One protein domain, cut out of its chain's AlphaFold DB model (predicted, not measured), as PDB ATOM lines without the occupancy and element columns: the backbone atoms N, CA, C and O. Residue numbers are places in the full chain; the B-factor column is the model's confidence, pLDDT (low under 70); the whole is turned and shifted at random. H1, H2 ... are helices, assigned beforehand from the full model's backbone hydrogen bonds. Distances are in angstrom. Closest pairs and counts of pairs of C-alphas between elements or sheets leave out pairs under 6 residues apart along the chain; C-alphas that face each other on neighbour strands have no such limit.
ATOM      1  N   SER A   2      17.695 -28.835 -25.896       39.59
ATOM      2  CA  SER A   2      16.279 -28.499 -26.069       39.59
ATOM      3  C   SER A   2      15.486 -29.241 -24.999       39.59
ATOM      4  O   SER A   2      15.299 -30.453 -25.099       39.59
ATOM      5  N   VAL A   3      15.081 -28.543 -23.939       49.00
ATOM      6  CA  VAL A   3      14.156 -29.109 -22.956       49.00
ATOM      7  C   VAL A   3      12.843 -29.342 -23.699       49.00
ATOM      8  O   VAL A   3      12.184 -28.383 -24.094       49.00
ATOM      9  N   LYS A   4      12.480 -30.606 -23.943       56.59
ATOM     10  CA  LYS A   4      11.129 -30.964 -24.387       56.59
ATOM     11  C   LYS A   4      10.173 -30.580 -23.255       56.59
ATOM     12  O   LYS A   4       9.990 -31.338 -22.306       56.59
ATOM     13  N   MET A   5       9.642 -29.364 -23.303       70.38
ATOM     14  CA  MET A   5       8.576 -28.918 -22.413       70.38
ATOM     15  C   MET A   5       7.305 -29.624 -22.861       70.38
ATOM     16  O   MET A   5       6.740 -29.216 -23.856       70.38
ATOM     17  N   GLY A   6       6.906 -30.708 -22.195       79.69
ATOM     18  CA  GLY A   6       5.593 -31.325 -22.408       79.69
ATOM     19  C   GLY A   6       4.498 -30.587 -21.635       79.69
ATOM     20  O   GLY A   6       4.797 -29.956 -20.620       79.69
ATOM     21  N   VAL A   7       3.244 -30.699 -22.090       81.31
ATOM     22  CA  VAL A   7       2.067 -30.133 -21.407       81.31
ATOM     23  C   VAL A   7       1.991 -30.664 -19.973       81.31
ATOM     24  O   VAL A   7       2.160 -31.859 -19.732       81.31
ATOM     25  N   ARG A   8       1.768 -29.767 -19.008       88.56
ATOM     26  CA  ARG A   8       1.740 -30.092 -17.574       88.56
ATOM     27  C   ARG A   8       0.334 -29.939 -17.025       88.56
ATOM     28  O   ARG A   8      -0.346 -28.982 -17.363       88.56
ATOM     29  N   GLN A   9      -0.069 -30.850 -16.150       88.56
ATOM     30  CA  GLN A   9      -1.352 -30.760 -15.462       88.56
ATOM     31  C   GLN A   9      -1.269 -29.784 -14.280       88.56
ATOM     32  O   GLN A   9      -0.295 -29.800 -13.521       88.56
ATOM     33  N   ASP A  10      -2.297 -28.952 -14.116       93.06
ATOM     34  CA  ASP A  10      -2.441 -28.083 -12.950       93.06
ATOM     35  C   ASP A  10      -2.955 -28.837 -11.712       93.06
ATOM     36  O   ASP A  10      -3.692 -29.820 -11.791       93.06
ATOM     37  N   VAL A  11      -2.588 -28.319 -10.543       91.38
ATOM     38  CA  VAL A  11      -3.132 -28.674  -9.239       91.38
ATOM     39  C   VAL A  11      -3.778 -27.419  -8.659       91.38
ATOM     40  O   VAL A  11      -3.085 -26.498  -8.234       91.38
ATOM     41  N   LYS A  12      -5.114 -27.422  -8.562       83.50
ATOM     42  CA  LYS A  12      -5.950 -26.256  -8.197       83.50
ATOM     43  C   LYS A  12      -5.524 -25.511  -6.923       83.50
ATOM     44  O   LYS A  12      -5.835 -24.337  -6.753       83.50
ATOM     45  N   THR A  13      -4.854 -26.191  -5.996       83.00
ATOM     46  CA  THR A  13      -4.413 -25.626  -4.711       83.00
ATOM     47  C   THR A  13      -2.984 -25.075  -4.736       83.00
ATOM     48  O   THR A  13      -2.510 -24.580  -3.714       83.00
ATOM     49  N   ARG A  14      -2.272 -25.154  -5.870       86.44
ATOM     50  CA  ARG A  14      -0.849 -24.812  -5.983       86.44
ATOM     51  C   ARG A  14      -0.581 -23.912  -7.188       86.44
ATOM     52  O   ARG A  14      -0.275 -24.371  -8.276       86.44
ATOM     53  N   TRP A  15      -0.497 -22.613  -6.950       87.81
ATOM     54  CA  TRP A  15      -0.065 -21.627  -7.951       87.81
ATOM     55  C   TRP A  15       1.238 -21.957  -8.715       87.81
ATOM     56  O   TRP A  15       1.374 -21.576  -9.873       87.81
ATOM     57  N   ASN A  16       2.174 -22.718  -8.129       90.44
ATOM     58  CA  ASN A  16       3.392 -23.163  -8.814       90.44
ATOM     59  C   ASN A  16       3.104 -24.186  -9.920       90.44
ATOM     60  O   ASN A  16       3.749 -24.136 -10.964       90.44
ATOM     61  N   SER A  17       2.154 -25.113  -9.720       92.06
ATOM     62  CA  SER A  17       1.734 -26.002 -10.810       92.06
ATOM     63  C   SER A  17       0.993 -25.221 -11.880       92.06
ATOM     64  O   SER A  17       1.238 -25.460 -13.057       92.06
ATOM     65  N   THR A  18       0.181 -24.238 -11.480       93.25
ATOM     66  CA  THR A  18      -0.547 -23.376 -12.414       93.25
ATOM     67  C   THR A  18       0.425 -22.592 -13.290       93.25
ATOM     68  O   THR A  18       0.308 -22.626 -14.510       93.25
ATOM     69  N   TYR A  19       1.453 -21.972 -12.700       94.62
ATOM     70  CA  TYR A  19       2.517 -21.296 -13.444       94.62
ATOM     71  C   TYR A  19       3.210 -22.232 -14.440       94.62
ATOM     72  O   TYR A  19       3.343 -21.899 -15.615       94.62
ATOM     73  N   LEU A  20       3.627 -23.420 -13.990       93.75
ATOM     74  CA  LEU A  20       4.322 -24.387 -14.841       93.75
ATOM     75  C   LEU A  20       3.440 -24.910 -15.983       93.75
ATOM     76  O   LEU A  20       3.952 -25.137 -17.080       93.75
ATOM     77  N   MET A  21       2.141 -25.101 -15.732       95.06
ATOM     78  CA  MET A  21       1.158 -25.417 -16.765       95.06
ATOM     79  C   MET A  21       1.079 -24.275 -17.773       95.06
ATOM     80  O   MET A  21       1.336 -24.515 -18.947       95.06
ATOM     81  N   LEU A  22       0.779 -23.047 -17.339       94.38
ATOM     82  CA  LEU A  22       0.584 -21.914 -18.248       94.38
ATOM     83  C   LEU A  22       1.844 -21.617 -19.071       94.38
ATOM     84  O   LEU A  22       1.760 -21.461 -20.287       94.38
ATOM     85  N   GLN A  23       3.023 -21.644 -18.440       94.56
ATOM     86  CA  GLN A  23       4.306 -21.478 -19.126       94.56
ATOM     87  C   GLN A  23       4.499 -22.527 -20.231       94.56
ATOM     88  O   GLN A  23       4.998 -22.210 -21.314       94.56
ATOM     89  N   SER A  24       4.099 -23.775 -19.977       92.31
ATOM     90  CA  SER A  24       4.124 -24.816 -20.998       92.31
ATOM     91  C   SER A  24       3.065 -24.592 -22.070       92.31
ATOM     92  O   SER A  24       3.389 -24.692 -23.249       92.31
ATOM     93  N   CYS A  25       1.827 -24.279 -21.690       91.38
ATOM     94  CA  CYS A  25       0.710 -24.100 -22.615       91.38
ATOM     95  C   CYS A  25       0.967 -22.983 -23.627       91.38
ATOM     96  O   CYS A  25       0.671 -23.173 -24.801       91.38
ATOM     97  N   ILE A  26       1.599 -21.877 -23.219       92.81
ATOM     98  CA  ILE A  26       1.982 -20.780 -24.126       92.81
ATOM     99  C   ILE A  26       2.881 -21.280 -25.267       92.81
ATOM    100  O   ILE A  26       2.729 -20.860 -26.410       92.81
ATOM    101  N   SER A  27       3.786 -22.227 -24.998       91.44
ATOM    102  CA  SER A  27       4.656 -22.800 -26.042       91.44
ATOM    103  C   SER A  27       3.880 -23.635 -27.072       91.44
ATOM    104  O   SER A  27       4.372 -23.876 -28.172       91.44
ATOM    105  N   TYR A  28       2.665 -24.060 -26.719       90.75
ATOM    106  CA  TYR A  28       1.767 -24.876 -27.530       90.75
ATOM    107  C   TYR A  28       0.556 -24.101 -28.060       90.75
ATOM    108  O   TYR A  28      -0.333 -24.727 -28.628       90.75
ATOM    109  N   GLU A  29       0.521 -22.768 -27.944       91.50
ATOM    110  CA  GLU A  29      -0.591 -21.916 -28.399       91.50
ATOM    111  C   GLU A  29      -1.073 -22.309 -29.810       91.50
ATOM    112  O   GLU A  29      -2.224 -22.698 -29.993       91.50
ATOM    113  N   LYS A  30      -0.151 -22.369 -30.783       90.88
ATOM    114  CA  LYS A  30      -0.456 -22.771 -32.171       90.88
ATOM    115  C   LYS A  30      -1.003 -24.194 -32.295       90.88
ATOM    116  O   LYS A  30      -1.804 -24.461 -33.187       90.88
ATOM    117  N   VAL A  31      -0.549 -25.109 -31.440       91.19
ATOM    118  CA  VAL A  31      -1.000 -26.507 -31.444       91.19
ATOM    119  C   VAL A  31      -2.435 -26.591 -30.941       91.19
ATOM    120  O   VAL A  31      -3.241 -27.253 -31.582       91.19
ATOM    121  N   PHE A  32      -2.787 -25.870 -29.872       90.06
ATOM    122  CA  PHE A  32      -4.168 -25.795 -29.384       90.06
ATOM    123  C   PHE A  32      -5.099 -25.114 -30.392       90.06
ATOM    124  O   PHE A  32      -6.189 -25.618 -30.657       90.06
ATOM    125  N   THR A  33      -4.647 -24.030 -31.034       89.00
ATOM    126  CA  THR A  33      -5.419 -23.383 -32.105       89.00
ATOM    127  C   THR A  33      -5.669 -24.334 -33.274       89.00
ATOM    128  O   THR A  33      -6.779 -24.378 -33.794       89.00
ATOM    129  N   HIS A  34      -4.662 -25.114 -33.683       90.62
ATOM    130  CA  HIS A  34      -4.829 -26.102 -34.746       90.62
ATOM    131  C   HIS A  34      -5.721 -27.270 -34.316       90.62
ATOM    132  O   HIS A  34      -6.564 -27.690 -35.102       90.62
ATOM    133  N   LEU A  35      -5.587 -27.752 -33.075       90.38
ATOM    134  CA  LEU A  35      -6.400 -28.838 -32.526       90.38
ATOM    135  C   LEU A  35      -7.894 -28.517 -32.634       90.38
ATOM    136  O   LEU A  35      -8.658 -29.350 -33.096       90.38
ATOM    137  N   ARG A  36      -8.290 -27.274 -32.339       89.00
ATOM    138  CA  ARG A  36      -9.681 -26.808 -32.482       89.00
ATOM    139  C   ARG A  36     -10.215 -26.865 -33.917       89.00
ATOM    140  O   ARG A  36     -11.423 -26.915 -34.114       89.00
ATOM    141  N   LEU A  37      -9.342 -26.816 -34.924       88.50
ATOM    142  CA  LEU A  37      -9.744 -26.917 -36.331       88.50
ATOM    143  C   LEU A  37      -9.925 -28.368 -36.787       88.50
ATOM    144  O   LEU A  37     -10.657 -28.604 -37.745       88.50
ATOM    145  N   VAL A  38      -9.225 -29.314 -36.155       92.69
ATOM    146  CA  VAL A  38      -9.173 -30.718 -36.596       92.69
ATOM    147  C   VAL A  38      -9.988 -31.662 -35.719       92.69
ATOM    148  O   VAL A  38     -10.399 -32.711 -36.207       92.69
ATOM    149  N   ASP A  39     -10.225 -31.304 -34.458       91.81
ATOM    150  CA  ASP A  39     -10.977 -32.090 -33.483       91.81
ATOM    151  C   ASP A  39     -12.300 -31.378 -33.137       91.81
ATOM    152  O   ASP A  39     -12.286 -30.378 -32.412       91.81
ATOM    153  N   PRO A  40     -13.447 -31.868 -33.651       85.06
ATOM    154  CA  PRO A  40     -14.763 -31.298 -33.370       85.06
ATOM    155  C   PRO A  40     -15.155 -31.320 -31.888       85.06
ATOM    156  O   PRO A  40     -15.957 -30.484 -31.470       85.06
ATOM    157  N   ASP A  41     -14.594 -32.240 -31.096       89.88
ATOM    158  CA  ASP A  41     -14.882 -32.358 -29.664       89.88
ATOM    159  C   ASP A  41     -14.071 -31.339 -28.837       89.88
ATOM    160  O   ASP A  41     -14.410 -31.039 -27.689       89.88
ATOM    161  N   TYR A  42     -13.031 -30.729 -29.423       85.38
ATOM    162  CA  TYR A  42     -12.200 -29.705 -28.788       85.38
ATOM    163  C   TYR A  42     -12.727 -28.280 -29.040       85.38
ATOM    164  O   TYR A  42     -12.090 -27.435 -29.678       85.38
ATOM    165  N   ALA A  43     -13.917 -27.992 -28.508       76.12
ATOM    166  CA  ALA A  43     -14.576 -26.692 -28.673       76.12
ATOM    167  C   ALA A  43     -13.974 -25.567 -27.798       76.12
ATOM    168  O   ALA A  43     -13.993 -24.395 -28.188       76.12
ATOM    169  N   GLU A  44     -13.405 -25.907 -26.637       80.06
ATOM    170  CA  GLU A  44     -12.942 -24.961 -25.607       80.06
ATOM    171  C   GLU A  44     -11.444 -24.606 -25.729       80.06
ATOM    172  O   GLU A  44     -10.664 -24.755 -24.787       80.06
ATOM    173  N   SER A  45     -11.004 -24.132 -26.900       84.62
ATOM    174  CA  SER A  45      -9.668 -23.516 -27.020       84.62
ATOM    175  C   SER A  45      -9.722 -22.039 -26.637       84.62
ATOM    176  O   SER A  45     -10.597 -21.340 -27.164       84.62
ATOM    177  N   PRO A  46      -8.724 -21.527 -25.886       89.19
ATOM    178  CA  PRO A  46      -8.591 -20.098 -25.656       89.19
ATOM    179  C   PRO A  46      -8.530 -19.329 -26.979       89.19
ATOM    180  O   PRO A  46      -7.908 -19.782 -27.952       89.19
ATOM    181  N   ASN A  47      -9.196 -18.183 -27.015       89.06
ATOM    182  CA  ASN A  47      -9.143 -17.228 -28.111       89.06
ATOM    183  C   ASN A  47      -7.902 -16.316 -27.997       89.06
ATOM    184  O   ASN A  47      -7.142 -16.392 -27.034       89.06
ATOM    185  N   GLY A  48      -7.671 -15.462 -28.998       89.50
ATOM    186  CA  GLY A  48      -6.479 -14.605 -29.035       89.50
ATOM    187  C   GLY A  48      -6.346 -13.664 -27.831       89.50
ATOM    188  O   GLY A  48      -5.246 -13.492 -27.315       89.50
ATOM    189  N   GLU A  49      -7.451 -13.103 -27.340       91.31
ATOM    190  CA  GLU A  49      -7.447 -12.243 -26.152       91.31
ATOM    191  C   GLU A  49      -7.132 -13.047 -24.885       91.31
ATOM    192  O   GLU A  49      -6.302 -12.639 -24.073       91.31
ATOM    193  N   GLU A  50      -7.728 -14.231 -24.739       92.06
ATOM    194  CA  GLU A  50      -7.470 -15.127 -23.608       92.06
ATOM    195  C   GLU A  50      -6.006 -15.593 -23.569       92.06
ATOM    196  O   GLU A  50      -5.424 -15.702 -22.489       92.06
ATOM    197  N   TRP A  51      -5.365 -15.804 -24.724       94.19
ATOM    198  CA  TRP A  51      -3.929 -16.102 -24.788       94.19
ATOM    199  C   TRP A  51      -3.061 -14.953 -24.276       94.19
ATOM    200  O   TRP A  51      -2.086 -15.193 -23.557       94.19
ATOM    201  N   GLU A  52      -3.421 -13.708 -24.585       93.94
ATOM    202  CA  GLU A  52      -2.733 -12.543 -24.028       93.94
ATOM    203  C   GLU A  52      -2.951 -12.434 -22.515       93.94
ATOM    204  O   GLU A  52      -1.991 -12.245 -21.764       93.94
ATOM    205  N   GLN A  53      -4.171 -12.677 -22.031       93.31
ATOM    206  CA  GLN A  53      -4.447 -12.741 -20.593       93.31
ATOM    207  C   GLN A  53      -3.611 -13.834 -19.904       93.31
ATOM    208  O   GLN A  53      -2.989 -13.575 -18.869       93.31
ATOM    209  N   ILE A  54      -3.506 -15.029 -20.501       93.75
ATOM    210  CA  ILE A  54      -2.662 -16.133 -20.014       93.75
ATOM    211  C   ILE A  54      -1.196 -15.695 -19.896       93.75
ATOM    212  O   ILE A  54      -0.549 -15.995 -18.886       93.75
ATOM    213  N   LYS A  55      -0.657 -14.965 -20.881       94.81
ATOM    214  CA  LYS A  55       0.724 -14.450 -20.842       94.81
ATOM    215  C   LYS A  55       0.923 -13.467 -19.686       94.81
ATOM    216  O   LYS A  55       1.916 -13.580 -18.961       94.81
ATOM    217  N   VAL A  56      -0.034 -12.563 -19.454       94.62
ATOM    218  CA  VAL A  56       0.014 -11.607 -18.332       94.62
ATOM    219  C   VAL A  56      -0.032 -12.337 -16.985       94.62
ATOM    220  O   VAL A  56       0.837 -12.106 -16.140       94.62
ATOM    221  N   VAL A  57      -0.967 -13.278 -16.792       93.94
ATOM    222  CA  VAL A  57      -1.047 -14.092 -15.560       93.94
ATOM    223  C   VAL A  57       0.240 -14.882 -15.343       93.94
ATOM    224  O   VAL A  57       0.761 -14.926 -14.230       93.94
ATOM    225  N   THR A  58       0.789 -15.481 -16.400       94.75
ATOM    226  CA  THR A  58       2.032 -16.263 -16.317       94.75
ATOM    227  C   THR A  58       3.195 -15.400 -15.848       94.75
ATOM    228  O   THR A  58       3.964 -15.831 -14.989       94.75
ATOM    229  N   LYS A  59       3.314 -14.167 -16.358       93.25
ATOM    230  CA  LYS A  59       4.345 -13.216 -15.925       93.25
ATOM    231  C   LYS A  59       4.185 -12.838 -14.452       93.25
ATOM    232  O   LYS A  59       5.177 -12.836 -13.728       93.25
ATOM    233  N   PHE A  60       2.961 -12.576 -14.005       92.56
ATOM    234  CA  PHE A  60       2.671 -12.282 -12.601       92.56
ATOM    235  C   PHE A  60       3.019 -13.471 -11.684       92.56
ATOM    236  O   PHE A  60       3.741 -13.313 -10.700       92.56
ATOM    237  N   LEU A  61       2.590 -14.688 -12.040       93.19
ATOM    238  CA  LEU A  61       2.874 -15.900 -11.261       93.19
ATOM    239  C   LEU A  61       4.359 -16.287 -11.258       93.19
ATOM    240  O   LEU A  61       4.824 -16.925 -10.309       93.19
ATOM    241  N   LYS A  62       5.119 -15.881 -12.282       93.44
ATOM    242  CA  LYS A  62       6.549 -16.176 -12.396       93.44
ATOM    243  C   LYS A  62       7.338 -15.720 -11.173       93.44
ATOM    244  O   LYS A  62       8.196 -16.461 -10.703       93.44
TER     245      LYS A  62
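This is residues 2 to 62 of the 253 residues of the protein "DUF4413 domain-containing protein" of Papaver somniferum (UniProt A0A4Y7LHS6). A loose tail, residues 2 to 14, passes along one side of H1; H2 follows from H1's end at a corner, and H3 comes back across the other side of H1. The 61 printed residues hold three named helices, H1, H2 and H3 in that order, and no named strand: all helix. The whole is only just compact, close to loose, with a radius of gyration of the C-alphas of 12.2 A and spans of 32 by 27 by 23 A.

H1, residues 15 to 27, begins at C-alpha 15 (-0.065, -21.627, -7.951) and is 18.7 A long. H2, residues 29 to 38, is 14.8 A long. H3, residues 48 to 62, is 21.2 A long and ends at C-alpha 62 (6.549, -16.176, -12.396).

H1 and H2 meet only through their tight link. H1 touches H3, opposite ways at a steep tilt of 45 degrees; their closest C-alphas, of Tyr 19 and Thr 58, are 5.8 A apart. H2 and H3 are close but not clearly touching; their closest C-alphas, of Glu 29 and Trp 51, are 7.6 A apart. Every O i to N i+4 pair is within hydrogen-bond range in H3, against 8 of 9 in H1 and 5 of 6 in H2.

The C-alphas farthest apart, of Pro 40 and Lys 62, are 33.5 A apart. The printed part has no cut, and the link from H2 to H3 is short. Residues 2 to 4 are under pLDDT 70.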